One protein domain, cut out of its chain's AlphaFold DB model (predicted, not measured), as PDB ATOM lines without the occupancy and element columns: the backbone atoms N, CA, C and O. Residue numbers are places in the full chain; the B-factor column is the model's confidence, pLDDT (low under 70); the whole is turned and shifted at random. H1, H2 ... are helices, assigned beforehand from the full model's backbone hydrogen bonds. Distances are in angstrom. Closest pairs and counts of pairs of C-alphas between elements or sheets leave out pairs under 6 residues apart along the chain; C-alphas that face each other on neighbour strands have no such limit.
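This is residues 6 to 99 of the 234 residues of a protein of Spirochaetes bacterium GWF1_31_7 (UniProt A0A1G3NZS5). Picture a compact body of short helices built round the first part of one long helix, H7, whose residues 86 to 99 stick out of the body as a straight arm. H3 packs on one side of that first part, H5 meets it on another side, H6 comes near its beginning, and H1 and H4 touch each other away from H7, with little H2 close to H3. The printed part has 94 residues with seven named helices, H1 to H7 in chain order, and no named strand; the class is all helix. The whole is compact, with a radius of gyration of the C-alphas of 14.3 A, yet elongated, spanning 47 by 26 by 21 A, and the arm makes the length.

Find C-alpha 73 at (-30.654, 16.976, 32.110); from there H7, residues 73 to 99, runs 38.9 A to C-alpha 99 at (6.402, 12.866, 43.244). Look next at H3, residues 22 to 31, 14.5 A long, and at H5, residues 43 to 51, 11.9 A long. H6 is residues 59 to 65, 9.9 A long. H1, residues 7 to 12, starts at C-alpha 7 (-30.194, 7.385, 31.707) and is 8.6 A long. The two shortest are H2, residues 16 to 19, 4.9 A, and H4, residues 35 to 38, 6.0 A.

Start at H7, which touches H3 with residues 73 to 80 alone; the closest C-alphas, of Asp 23 and Leu 80, are 7.1 A apart, at a shallow tilt of 25 degrees, opposite ways. With residues 78 to 81 alone H7 only just touches H5, with 3 pairs of C-alphas within 8 A; the closest, of Leu 49 and Leu 78, are 6.9 A apart, at a steep tilt of 57 degrees, the same way. H6 is close to H7 but not clearly touching, with the C-alphas of Leu 59 and Pro 75 closest at 7.6 A. So is H2, with Ile 18 and Tyr 84 closest at 7.2 A between C-alphas. H1 touches H4, where the C-alphas of Ile 7 and Ile 37 are closest at 4.9 A. H1 and H7 are apart, and so are H3 and H5. In H1, H3, H5, H6 and H7 every O i to N i+4 pair is within hydrogen-bond range; H2 and H4 are too short for such a pair.

Look for the two farthest C-alphas at Lys 35 and Ile 99, 48.0 A apart. Without residues 86 to 99, which stand free, the body of 80 residues spans 32 by 27 by 21 A. The printed part has no cut and no long link; the links H5 to H6 and H6 to H7 are short, the other four tight. The mean pLDDT of the printed part is 94.8, and no printed residue is under 70.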
ATOM      1  N   THR A   6     -29.490   2.838  29.944       96.00
ATOM      2  CA  THR A   6     -30.489   3.877  30.206       96.00
ATOM      3  C   THR A   6     -29.855   5.115  30.839       96.00
ATOM      4  O   THR A   6     -28.687   5.100  31.246       96.00
ATOM      5  N   ILE A   7     -30.617   6.206  30.940       95.44
ATOM      6  CA  ILE A   7     -30.194   7.385  31.707       95.44
ATOM      7  C   ILE A   7     -30.068   7.045  33.200       95.44
ATOM      8  O   ILE A   7     -29.110   7.475  33.843       95.44
ATOM      9  N   ILE A   8     -30.938   6.184  33.741       95.56
ATOM     10  CA  ILE A   8     -30.780   5.685  35.114       95.56
ATOM     11  C   ILE A   8     -29.487   4.878  35.297       95.56
ATOM     12  O   ILE A   8     -28.798   5.060  36.297       95.56
ATOM     13  N   ASP A   9     -29.076   4.067  34.314       96.00
ATOM     14  CA  ASP A   9     -27.771   3.387  34.351       96.00
ATOM     15  C   ASP A   9     -26.603   4.376  34.361       96.00
ATOM     16  O   ASP A   9     -25.575   4.125  34.997       96.00
ATOM     17  N   LEU A  10     -26.729   5.480  33.619       95.69
ATOM     18  CA  LEU A  10     -25.728   6.543  33.574       95.69
ATOM     19  C   LEU A  10     -25.566   7.180  34.954       95.69
ATOM     20  O   LEU A  10     -24.437   7.286  35.426       95.69
ATOM     21  N   LEU A  11     -26.664   7.513  35.626       95.94
ATOM     22  CA  LEU A  11     -26.673   8.063  36.985       95.94
ATOM     23  C   LEU A  11     -26.142   7.055  38.015       95.94
ATOM     24  O   LEU A  11     -25.183   7.321  38.744       95.94
ATOM     25  N   ASN A  12     -26.669   5.832  38.004       95.31
ATOM     26  CA  ASN A  12     -26.319   4.801  38.980       95.31
ATOM     27  C   ASN A  12     -24.870   4.320  38.880       95.31
ATOM     28  O   ASN A  12     -24.329   3.824  39.866       95.31
ATOM     29  N   LYS A  13     -24.203   4.485  37.738       95.81
ATOM     30  CA  LYS A  13     -22.784   4.124  37.577       95.81
ATOM     31  C   LYS A  13     -21.818   5.265  37.896       95.81
ATOM     32  O   LYS A  13     -20.611   5.097  37.726       95.81
ATOM     33  N   GLN A  14     -22.311   6.411  38.372       96.06
ATOM     34  CA  GLN A  14     -21.431   7.501  38.779       96.06
ATOM     35  C   GLN A  14     -20.641   7.166  40.060       96.06
ATOM     36  O   GLN A  14     -21.145   6.461  40.940       96.06
ATOM     37  N   PRO A  15     -19.403   7.679  40.200       95.81
ATOM     38  CA  PRO A  15     -18.617   7.550  41.425       95.81
ATOM     39  C   PRO A  15     -19.358   8.081  42.657       95.81
ATOM     40  O   PRO A  15     -20.058   9.090  42.573       95.81
ATOM     41  N   MET A  16     -19.127   7.476  43.827       96.06
ATOM     42  CA  MET A  16     -19.770   7.892  45.086       96.06
ATOM     43  C   MET A  16     -19.552   9.372  45.425       96.06
ATOM     44  O   MET A  16     -20.454  10.016  45.943       96.06
ATOM     45  N   ILE A  17     -18.380   9.926  45.095       94.44
ATOM     46  CA  ILE A  17     -18.074  11.351  45.306       94.44
ATOM     47  C   ILE A  17     -19.058  12.243  44.537       94.44
ATOM     48  O   ILE A  17     -19.529  13.233  45.079       94.44
ATOM     49  N   ILE A  18     -19.391  11.872  43.295       96.06
ATOM     50  CA  ILE A  18     -20.397  12.587  42.503       96.06
ATOM     51  C   ILE A  18     -21.775  12.387  43.127       96.06
ATOM     52  O   ILE A  18     -22.479  13.361  43.355       96.06
ATOM     53  N   LYS A  19     -22.145  11.141  43.445       96.62
ATOM     54  CA  LYS A  19     -23.477  10.816  43.973       96.62
ATOM     55  C   LYS A  19     -23.820  11.535  45.279       96.62
ATOM     56  O   LYS A  19     -24.979  11.841  45.511       96.62
ATOM     57  N   LYS A  20     -22.815  11.798  46.119       96.19
ATOM     58  CA  LYS A  20     -22.962  12.540  47.380       96.19
ATOM     59  C   LYS A  20     -22.988  14.063  47.203       96.19
ATOM     60  O   LYS A  20     -23.209  14.769  48.179       96.19
ATOM     61  N   SER A  21     -22.713  14.580  46.005       96.56
ATOM     62  CA  SER A  21     -22.735  16.024  45.758       96.56
ATOM     63  C   SER A  21     -24.167  16.554  45.690       96.56
ATOM     64  O   SER A  21     -25.050  15.895  45.140       96.56
ATOM     65  N   ILE A  22     -24.379  17.771  46.200       96.25
ATOM     66  CA  ILE A  22     -25.683  18.444  46.158       96.25
ATOM     67  C   ILE A  22     -26.188  18.619  44.717       96.25
ATOM     68  O   ILE A  22     -27.349  18.340  44.434       96.25
ATOM     69  N   ASP A  23     -25.290  18.962  43.786       95.50
ATOM     70  CA  ASP A  23     -25.601  19.102  42.359       95.50
ATOM     71  C   ASP A  23     -26.171  17.796  41.774       95.50
ATOM     72  O   ASP A  23     -27.113  17.828  40.984       95.50
ATOM     73  N   TYR A  24     -25.626  16.636  42.170       97.00
ATOM     74  CA  TYR A  24     -26.120  15.337  41.712       97.00
ATOM     75  C   TYR A  24     -27.484  15.002  42.311       97.00
ATOM     76  O   TYR A  24     -28.356  14.534  41.583       97.00
ATOM     77  N   ILE A  25     -27.662  15.223  43.616       96.69
ATOM     78  CA  ILE A  25     -28.929  14.957  44.310       96.69
ATOM     79  C   ILE A  25     -30.037  15.785  43.659       96.69
ATOM     80  O   ILE A  25     -31.033  15.224  43.215       96.69
ATOM     81  N   ASN A  26     -29.810  17.087  43.476       95.75
ATOM     82  CA  ASN A  26     -30.759  17.983  42.821       95.75
ATOM     83  C   ASN A  26     -31.050  17.557  41.377       95.75
ATOM     84  O   ASN A  26     -32.207  17.533  40.957       95.75
ATOM     85  N   LEU A  27     -30.014  17.193  40.608       95.69
ATOM     86  CA  LEU A  27     -30.182  16.688  39.245       95.69
ATOM     87  C   LEU A  27     -31.068  15.440  39.220       95.69
ATOM     88  O   LEU A  27     -31.996  15.389  38.421       95.69
ATOM     89  N   PHE A  28     -30.783  14.460  40.079       95.75
ATOM     90  CA  PHE A  28     -31.522  13.203  40.158       95.75
ATOM     91  C   PHE A  28     -32.979  13.437  40.563       95.75
ATOM     92  O   PHE A  28     -33.881  12.952  39.886       95.75
ATOM     93  N   GLU A  29     -33.212  14.238  41.602       94.94
ATOM     94  CA  GLU A  29     -34.548  14.594  42.089       94.94
ATOM     95  C   GLU A  29     -35.395  15.300  41.026       94.94
ATOM     96  O   GLU A  29     -36.584  15.015  40.912       94.94
ATOM     97  N   THR A  30     -34.781  16.149  40.194       93.94
ATOM     98  CA  THR A  30     -35.487  16.835  39.097       93.94
ATOM     99  C   THR A  30     -36.032  15.835  38.071       93.94
ATOM    100  O   THR A  30     -37.131  16.017  37.565       93.94
ATOM    101  N   ILE A  31     -35.282  14.770  37.767       94.56
ATOM    102  CA  ILE A  31     -35.594  13.878  36.637       94.56
ATOM    103  C   ILE A  31     -36.161  12.514  37.043       94.56
ATOM    104  O   ILE A  31     -36.513  11.720  36.170       94.56
ATOM    105  N   LYS A  32     -36.229  12.197  38.343       93.00
ATOM    106  CA  LYS A  32     -36.581  10.846  38.823       93.00
ATOM    107  C   LYS A  32     -37.965  10.372  38.377       93.00
ATOM    108  O   LYS A  32     -38.152   9.180  38.164       93.00
ATOM    109  N   ASN A  33     -38.897  11.305  38.195       92.06
ATOM    110  CA  ASN A  33     -40.273  11.029  37.774       92.06
ATOM    111  C   ASN A  33     -40.495  11.255  36.268       92.06
ATOM    112  O   ASN A  33     -41.603  11.087  35.764       92.06
ATOM    113  N   GLU A  34     -39.462  11.660  35.531       94.19
ATOM    114  CA  GLU A  34     -39.580  11.987  34.116       94.19
ATOM    115  C   GLU A  34     -39.334  10.763  33.229       94.19
ATOM    116  O   GLU A  34     -38.433   9.960  33.461       94.19
ATOM    117  N   LYS A  35     -40.057  10.663  32.104       93.38
ATOM    118  CA  LYS A  35     -39.905   9.551  31.140       93.38
ATOM    119  C   LYS A  35     -38.481   9.411  30.585       93.38
ATOM    120  O   LYS A  35     -38.082   8.322  30.165       93.38
ATOM    121  N   ILE A  36     -37.706  10.497  30.575       93.00
ATOM    122  CA  ILE A  36     -36.327  10.508  30.077       93.00
ATOM    123  C   ILE A  36     -35.411   9.560  30.859       93.00
ATOM    124  O   ILE A  36     -34.486   9.000  30.268       93.00
ATOM    125  N   ILE A  37     -35.683   9.307  32.144       94.44
ATOM    126  CA  ILE A  37     -34.819   8.483  32.999       94.44
ATOM    127  C   ILE A  37     -34.714   7.027  32.505       94.44
ATOM    128  O   ILE A  37     -33.661   6.390  32.614       94.44
ATOM    129  N   HIS A  38     -35.771   6.531  31.858       94.38
ATOM    130  CA  HIS A  38     -35.854   5.191  31.275       94.38
ATOM    131  C   HIS A  38     -35.529   5.157  29.774       94.38
ATOM    132  O   HIS A  38     -35.636   4.107  29.136       94.38
ATOM    133  N   LYS A  39     -35.117   6.284  29.174       93.62
ATOM    134  CA  LYS A  39     -34.753   6.334  27.754       93.62
ATOM    135  C   LYS A  39     -33.552   5.427  27.497       93.62
ATOM    136  O   LYS A  39     -32.475   5.613  28.065       93.62
ATOM    137  N   ASN A  40     -33.741   4.468  26.595       94.88
ATOM    138  CA  ASN A  40     -32.666   3.610  26.119       94.88
ATOM    139  C   ASN A  40     -31.671   4.410  25.274       94.88
ATOM    140  O   ASN A  40     -32.059   5.151  24.370       94.88
ATOM    141  N   ILE A  41     -30.388   4.192  25.531       95.12
ATOM    142  CA  ILE A  41     -29.263   4.764  24.803       95.12
ATOM    143  C   ILE A  41     -28.289   3.659  24.391       95.12
ATOM    144  O   ILE A  41     -28.147   2.625  25.052       95.12
ATOM    145  N   SER A  42     -27.606   3.871  23.267       94.44
ATOM    146  CA  SER A  42     -26.558   2.957  22.816       94.44
ATOM    147  C   SER A  42     -25.339   3.031  23.744       94.44
ATOM    148  O   SER A  42     -25.098   4.044  24.403       94.44
ATOM    149  N   TYR A  43     -24.517   1.979  23.758       94.50
ATOM    150  CA  TYR A  43     -23.265   1.983  24.521       94.50
ATOM    151  C   TYR A  43     -22.335   3.140  24.121       94.50
ATOM    152  O   TYR A  43     -21.703   3.742  24.983       94.50
ATOM    153  N   ARG A  44     -22.285   3.494  22.829       94.25
ATOM    154  CA  ARG A  44     -21.487   4.626  22.333       94.25
ATOM    155  C   ARG A  44     -21.962   5.947  22.940       94.25
ATOM    156  O   ARG A  44     -21.144   6.700  23.459       94.25
ATOM    157  N   ILE A  45     -23.275   6.187  22.939       94.94
ATOM    158  CA  ILE A  45     -23.872   7.385  23.542       94.94
ATOM    159  C   ILE A  45     -23.579   7.426  25.043       94.94
ATOM    160  O   ILE A  45     -23.122   8.447  25.555       94.94
ATOM    161  N   TYR A  46     -23.788   6.300  25.729       95.88
ATOM    162  CA  TYR A  46     -23.474   6.150  27.146       95.88
ATOM    163  C   TYR A  46     -22.007   6.497  27.439       95.88
ATOM    164  O   TYR A  46     -21.730   7.259  28.361       95.88
ATOM    165  N   GLN A  47     -21.064   5.970  26.651       95.56
ATOM    166  CA  GLN A  47     -19.633   6.227  26.823       95.56
ATOM    167  C   GLN A  47     -19.287   7.700  26.611       95.56
ATOM    168  O   GLN A  47     -18.556   8.257  27.425       95.56
ATOM    169  N   ASN A  48     -19.829   8.333  25.573       95.38
ATOM    170  CA  ASN A  48     -19.572   9.742  25.282       95.38
ATOM    171  C   ASN A  48     -20.087  10.659  26.397       95.38
ATOM    172  O   ASN A  48     -19.348  11.530  26.853       95.38
ATOM    173  N   LEU A  49     -21.310  10.420  26.886       95.38
ATOM    174  CA  LEU A  49     -21.869  11.157  28.021       95.38
ATOM    175  C   LEU A  49     -21.045  10.913  29.291       95.38
ATOM    176  O   LEU A  49     -20.636  11.853  29.965       95.38
ATOM    177  N   ASN A  50     -20.749   9.650  29.609       95.31
ATOM    178  CA  ASN A  50     -20.031   9.293  30.830       95.31
ATOM    179  C   ASN A  50     -18.572   9.773  30.839       95.31
ATOM    180  O   ASN A  50     -18.033  10.059  31.903       95.31
ATOM    181  N   LYS A  51     -17.912   9.851  29.683       94.56
ATOM    182  CA  LYS A  51     -16.551  10.393  29.563       94.56
ATOM    183  C   LYS A  51     -16.528  11.902  29.322       94.56
ATOM    184  O   LYS A  51     -15.446  12.472  29.301       94.56
ATOM    185  N   CYS A  52     -17.693  12.540  29.180       94.44
ATOM    186  CA  CYS A  52     -17.821  13.961  28.859       94.44
ATOM    187  C   CYS A  52     -17.070  14.354  27.567       94.44
ATOM    188  O   CYS A  52     -16.444  15.403  27.502       94.44
ATOM    189  N   HIS A  53     -17.124  13.508  26.534       92.81
ATOM    190  CA  HIS A  53     -16.491  13.761  25.226       92.81
ATOM    191  C   HIS A  53     -17.362  14.636  24.296       92.81
ATOM    192  O   HIS A  53     -17.333  14.462  23.080       92.81
ATOM    193  N   ILE A  54     -18.220  15.487  24.854       91.75
ATOM    194  CA  ILE A  54     -19.170  16.306  24.096       91.75
ATOM    195  C   ILE A  54     -18.958  17.749  24.531       91.75
ATOM    196  O   ILE A  54     -19.106  18.057  25.716       91.75
ATOM    197  N   ASP A  55     -18.616  18.608  23.577       89.06
ATOM    198  CA  ASP A  55     -18.447  20.036  23.829       89.06
ATOM    199  C   ASP A  55     -19.806  20.711  24.039       89.06
ATOM    200  O   ASP A  55     -20.821  20.271  23.494       89.06
ATOM    201  N   SER A  56     -19.832  21.796  24.817       85.69
ATOM    202  CA  SER A  56     -21.060  22.564  25.083       85.69
ATOM    203  C   SER A  56     -21.759  22.994  23.799       85.69
ATOM    204  O   SER A  56     -22.976  22.859  23.680       85.69
ATOM    205  N   ASP A  57     -20.973  23.437  22.825       88.44
ATOM    206  CA  ASP A  57     -21.464  24.087  21.612       88.44
ATOM    207  C   ASP A  57     -22.024  23.061  20.619       88.44
ATOM    208  O   ASP A  57     -22.920  23.355  19.832       88.44
ATOM    209  N   SER A  58     -21.553  21.813  20.707       93.44
ATOM    210  CA  SER A  58     -22.016  20.704  19.872       93.44
ATOM    211  C   SER A  58     -23.119  19.869  20.524       93.44
ATOM    212  O   SER A  58     -23.632  18.941  19.896       93.44
ATOM    213  N   LEU A  59     -23.524  20.180  21.764       95.06
ATOM    214  CA  LEU A  59     -24.455  19.345  22.523       95.06
ATOM    215  C   LEU A  59     -25.820  19.218  21.842       95.06
ATOM    216  O   LEU A  59     -26.339  18.112  21.719       95.06
ATOM    217  N   SER A  60     -26.409  20.323  21.384       95.06
ATOM    218  CA  SER A  60     -27.730  20.311  20.736       95.06
ATOM    219  C   SER A  60     -27.731  19.436  19.479       95.06
ATOM    220  O   SER A  60     -28.597  18.571  19.318       95.06
ATOM    221  N   PHE A  61     -26.710  19.601  18.633       96.06
ATOM    222  CA  PHE A  61     -26.486  18.780  17.448       96.06
ATOM    223  C   PHE A  61     -26.286  17.313  17.829       96.06
ATOM    224  O   PHE A  61     -26.970  16.441  17.299       96.06
ATOM    225  N   TYR A  62     -25.432  17.038  18.816       96.56
ATOM    226  CA  TYR A  62     -25.171  15.689  19.306       96.56
ATOM    227  C   TYR A  62     -26.450  14.982  19.774       96.56
ATOM    228  O   TYR A  62     -26.670  13.819  19.425       96.56
ATOM    229  N   LEU A  63     -27.309  15.663  20.541       96.00
ATOM    230  CA  LEU A  63     -28.582  15.104  21.000       96.00
ATOM    231  C   LEU A  63     -29.510  14.800  19.818       96.00
ATOM    232  O   LEU A  63     -30.048  13.693  19.748       96.00
ATOM    233  N   LYS A  64     -29.619  15.724  18.853       96.12
ATOM    234  CA  LYS A  64     -30.438  15.555  17.642       96.12
ATOM    235  C   LYS A  64     -29.969  14.369  16.798       96.12
ATOM    236  O   LYS A  64     -30.769  13.489  16.499       96.12
ATOM    237  N   THR A  65     -28.677  14.287  16.480       96.38
ATOM    238  CA  THR A  65     -28.086  13.188  15.691       96.38
ATOM    239  C   THR A  65     -28.301  11.822  16.342       96.38
ATOM    240  O   THR A  65     -28.413  10.811  15.654       96.38
ATOM    241  N   ASN A  66     -28.366  11.773  17.674       94.44
ATOM    242  CA  ASN A  66     -28.528  10.535  18.435       94.44
ATOM    243  C   ASN A  66     -29.975  10.267  18.887       94.44
ATOM    244  O   ASN A  66     -30.189   9.376  19.711       94.44
ATOM    245  N   ASN A  67     -30.966  11.002  18.362       93.69
ATOM    246  CA  ASN A  67     -32.388  10.869  18.712       93.69
ATOM    247  C   ASN A  67     -32.660  10.955  20.229       93.69
ATOM    248  O   ASN A  67     -33.502  10.232  20.785       93.69
ATOM    249  N   LEU A  68     -31.920  11.829  20.913       94.25
ATOM    250  CA  LEU A  68     -32.114  12.166  22.319       94.25
ATOM    251  C   LEU A  68     -32.956  13.442  22.442       94.25
ATOM    252  O   LEU A  68     -32.813  14.350  21.623       94.25
ATOM    253  N   PRO A  69     -33.821  13.542  23.466       94.19
ATOM    254  CA  PRO A  69     -34.602  14.752  23.686       94.19
ATOM    255  C   PRO A  69     -33.691  15.928  24.058       94.19
ATOM    256  O   PRO A  69     -32.717  15.763  24.797       94.19
ATOM    257  N   LEU A  70     -34.042  17.128  23.595       94.69
ATOM    258  CA  LEU A  70     -33.443  18.370  24.078       94.69
ATOM    259  C   LEU A  70     -33.943  18.616  25.503       94.69
ATOM    260  O   LEU A  70     -35.008  19.185  25.715       94.69
ATOM    261  N   HIS A  71     -33.194  18.106  26.477       95.44
ATOM    262  CA  HIS A  71     -33.591  18.107  27.879       95.44
ATOM    263  C   HIS A  71     -32.543  18.802  28.759       95.44
ATOM    264  O   HIS A  71     -31.353  18.508  28.589       95.44
ATOM    265  N   PRO A  72     -32.936  19.627  29.756       94.38
ATOM    266  CA  PRO A  72     -32.006  20.284  30.687       94.38
ATOM    267  C   PRO A  72     -31.098  19.324  31.471       94.38
ATOM    268  O   PRO A  72     -30.048  19.725  31.975       94.38
ATOM    269  N   PHE A  73     -31.475  18.044  31.543       95.69
ATOM    270  CA  PHE A  73     -30.654  16.976  32.110       95.69
ATOM    271  C   PHE A  73     -29.244  16.926  31.507       95.69
ATOM    272  O   PHE A  73     -28.268  16.904  32.250       95.69
ATOM    273  N   PHE A  74     -29.125  16.902  30.177       95.94
ATOM    274  CA  PHE A  74     -27.846  16.667  29.502       95.94
ATOM    275  C   PHE A  74     -26.794  17.748  29.784       95.94
ATOM    276  O   PHE A  74     -25.696  17.374  30.209       95.94
ATOM    277  N   PRO A  75     -27.077  19.059  29.623       95.88
ATOM    278  CA  PRO A  75     -26.092  20.088  29.944       95.88
ATOM    279  C   PRO A  75     -25.723  20.085  31.434       95.88
ATOM    280  O   PRO A  75     -24.542  20.186  31.765       95.88
ATOM    281  N   ARG A  76     -26.693  19.885  32.341       95.31
ATOM    282  CA  ARG A  76     -26.423  19.804  33.789       95.31
ATOM    283  C   ARG A  76     -25.549  18.600  34.147       95.31
ATOM    284  O   ARG A  76     -24.584  18.739  34.895       95.31
ATOM    285  N   PHE A  77     -25.852  17.430  33.586       96.12
ATOM    286  CA  PHE A  77     -25.079  16.208  33.795       96.12
ATOM    287  C   PHE A  77     -23.641  16.353  33.283       96.12
ATOM    288  O   PHE A  77     -22.700  16.006  33.998       96.12
ATOM    289  N   LEU A  78     -23.459  16.887  32.071       96.19
ATOM    290  CA  LEU A  78     -22.132  17.091  31.484       96.19
ATOM    291  C   LEU A  78     -21.311  18.102  32.281       96.19
ATOM    292  O   LEU A  78     -20.145  17.833  32.560       96.19
ATOM    293  N   LEU A  79     -21.914  19.206  32.732       95.12
ATOM    294  CA  LEU A  79     -21.239  20.176  33.598       95.12
ATOM    295  C   LEU A  79     -20.753  19.527  34.900       95.12
ATOM    296  O   LEU A  79     -19.589  19.671  35.276       95.12
ATOM    297  N   LEU A  80     -21.626  18.770  35.567       95.38
ATOM    298  CA  LEU A  80     -21.283  18.035  36.783       95.38
ATOM    299  C   LEU A  80     -20.158  17.019  36.532       95.38
ATOM    300  O   LEU A  80     -19.223  16.898  37.331       95.38
ATOM    301  N   LYS A  81     -20.206  16.311  35.402       95.00
ATOM    302  CA  LYS A  81     -19.193  15.319  35.045       95.00
ATOM    303  C   LYS A  81     -17.848  15.961  34.713       95.00
ATOM    304  O   LYS A  81     -16.821  15.445  35.157       95.00
ATOM    305  N   LYS A  82     -17.858  17.091  34.006       94.94
ATOM    306  CA  LYS A  82     -16.673  17.892  33.682       94.94
ATOM    307  C   LYS A  82     -15.968  18.363  34.951       94.94
ATOM    308  O   LYS A  82     -14.808  18.013  35.141       94.94
ATOM    309  N   LYS A  83     -16.698  18.981  35.893       94.19
ATOM    310  CA  LYS A  83     -16.159  19.372  37.215       94.19
ATOM    311  C   LYS A  83     -15.451  18.210  37.921       94.19
ATOM    312  O   LYS A  83     -14.370  18.375  38.484       94.19
ATOM    313  N   TYR A  84     -16.045  17.015  37.894       95.00
ATOM    314  CA  TYR A  84     -15.432  15.828  38.490       95.00
ATOM    315  C   TYR A  84     -14.152  15.388  37.765       95.00
ATOM    316  O   TYR A  84     -13.161  15.080  38.427       95.00
ATOM    317  N   ILE A  85     -14.166  15.334  36.430       94.19
ATOM    318  CA  ILE A  85     -12.994  14.962  35.623       94.19
ATOM    319  C   ILE A  85     -11.853  15.956  35.860       94.19
ATOM    320  O   ILE A  85     -10.726  15.530  36.117       94.19
ATOM    321  N   ASP A  86     -12.150  17.253  35.876       94.50
ATOM    322  CA  ASP A  86     -11.175  18.313  36.137       94.50
ATOM    323  C   ASP A  86     -10.557  18.169  37.530       94.50
ATOM    324  O   ASP A  86      -9.336  18.230  37.680       94.50
ATOM    325  N   LEU A  87     -11.367  17.865  38.548       94.56
ATOM    326  CA  LEU A  87     -10.871  17.586  39.895       94.56
ATOM    327  C   LEU A  87      -9.956  16.350  39.938       94.56
ATOM    328  O   LEU A  87      -8.938  16.362  40.632       94.56
ATOM    329  N   GLN A  88     -10.292  15.276  39.214       94.81
ATOM    330  CA  GLN A  88      -9.434  14.086  39.124       94.81
ATOM    331  C   GLN A  88      -8.110  14.401  38.427       94.81
ATOM    332  O   GLN A  88      -7.052  13.991  38.910       94.81
ATOM    333  N   ASN A  89      -8.155  15.155  37.329       94.88
ATOM    334  CA  ASN A  89      -6.968  15.590  36.599       94.88
ATOM    335  C   ASN A  89      -6.085  16.487  37.468       94.88
ATOM    336  O   ASN A  89      -4.886  16.237  37.567       94.88
ATOM    337  N   LYS A  90      -6.678  17.446  38.188       96.25
ATOM    338  CA  LYS A  90      -5.971  18.298  39.149       96.25
ATOM    339  C   LYS A  90      -5.267  17.465  40.218       96.25
ATOM    340  O   LYS A  90      -4.061  17.581  40.380       96.25
ATOM    341  N   ARG A  91      -5.974  16.535  40.870       94.12
ATOM    342  CA  ARG A  91      -5.381  15.630  41.876       94.12
ATOM    343  C   ARG A  91      -4.267  14.756  41.302       94.12
ATOM    344  O   ARG A  91      -3.276  14.489  41.980       94.12
ATOM    345  N   LYS A  92      -4.422  14.277  40.065       94.50
ATOM    346  CA  LYS A  92      -3.392  13.500  39.365       94.50
ATOM    347  C   LYS A  92      -2.145  14.349  39.108       94.50
ATOM    348  O   LYS A  92      -1.043  13.851  39.335       94.50
ATOM    349  N   ASN A  93      -2.317  15.599  38.687       94.88
ATOM    350  CA  ASN A  93      -1.227  16.541  38.448       94.88
ATOM    351  C   ASN A  93      -0.524  16.921  39.754       94.88
ATOM    352  O   ASN A  93       0.677  16.715  39.855       94.88
ATOM    353  N   GLU A  94      -1.265  17.304  40.797       95.44
ATOM    354  CA  GLU A  94      -0.712  17.585  42.132       95.44
ATOM    355  C   GLU A  94       0.070  16.388  42.688       95.44
ATOM    356  O   GLU A  94       1.135  16.528  43.288       95.44
ATOM    357  N   LYS A  95      -0.445  15.168  42.489       94.88
ATOM    358  CA  LYS A  95       0.265  13.946  42.878       94.88
ATOM    359  C   LYS A  95       1.564  13.783  42.090       94.88
ATOM    360  O   LYS A  95       2.566  13.392  42.683       94.88
ATOM    361  N   LYS A  96       1.543  14.030  40.779       93.75
ATOM    362  CA  LYS A  96       2.730  13.953  39.923       93.75
ATOM    363  C   LYS A  96       3.774  14.983  40.353       93.75
ATOM    364  O   LYS A  96       4.909  14.602  40.587       93.75
ATOM    365  N   GLU A  97       3.373  16.229  40.575       95.56
ATOM    366  CA  GLU A  97       4.254  17.303  41.047       95.56
ATOM    367  C   GLU A  97       4.903  16.964  42.389       95.56
ATOM    368  O   GLU A  97       6.114  17.099  42.545       95.56
ATOM    369  N   LYS A  98       4.131  16.443  43.351       95.81
ATOM    370  CA  LYS A  98       4.677  16.002  44.643       95.81
ATOM    371  C   LYS A  98       5.688  14.864  44.487       95.81
ATOM    372  O   LYS A  98       6.691  14.844  45.198       95.81
ATOM    373  N   ILE A  99       5.440  13.926  43.570       95.69
ATOM    374  CA  ILE A  99       6.402  12.866  43.244       95.69
ATOM    375  C   ILE A  99       7.660  13.478  42.624       95.69
ATOM    376  O   ILE A  99       8.757  13.150  43.061       95.69
TER     377      ILE A  99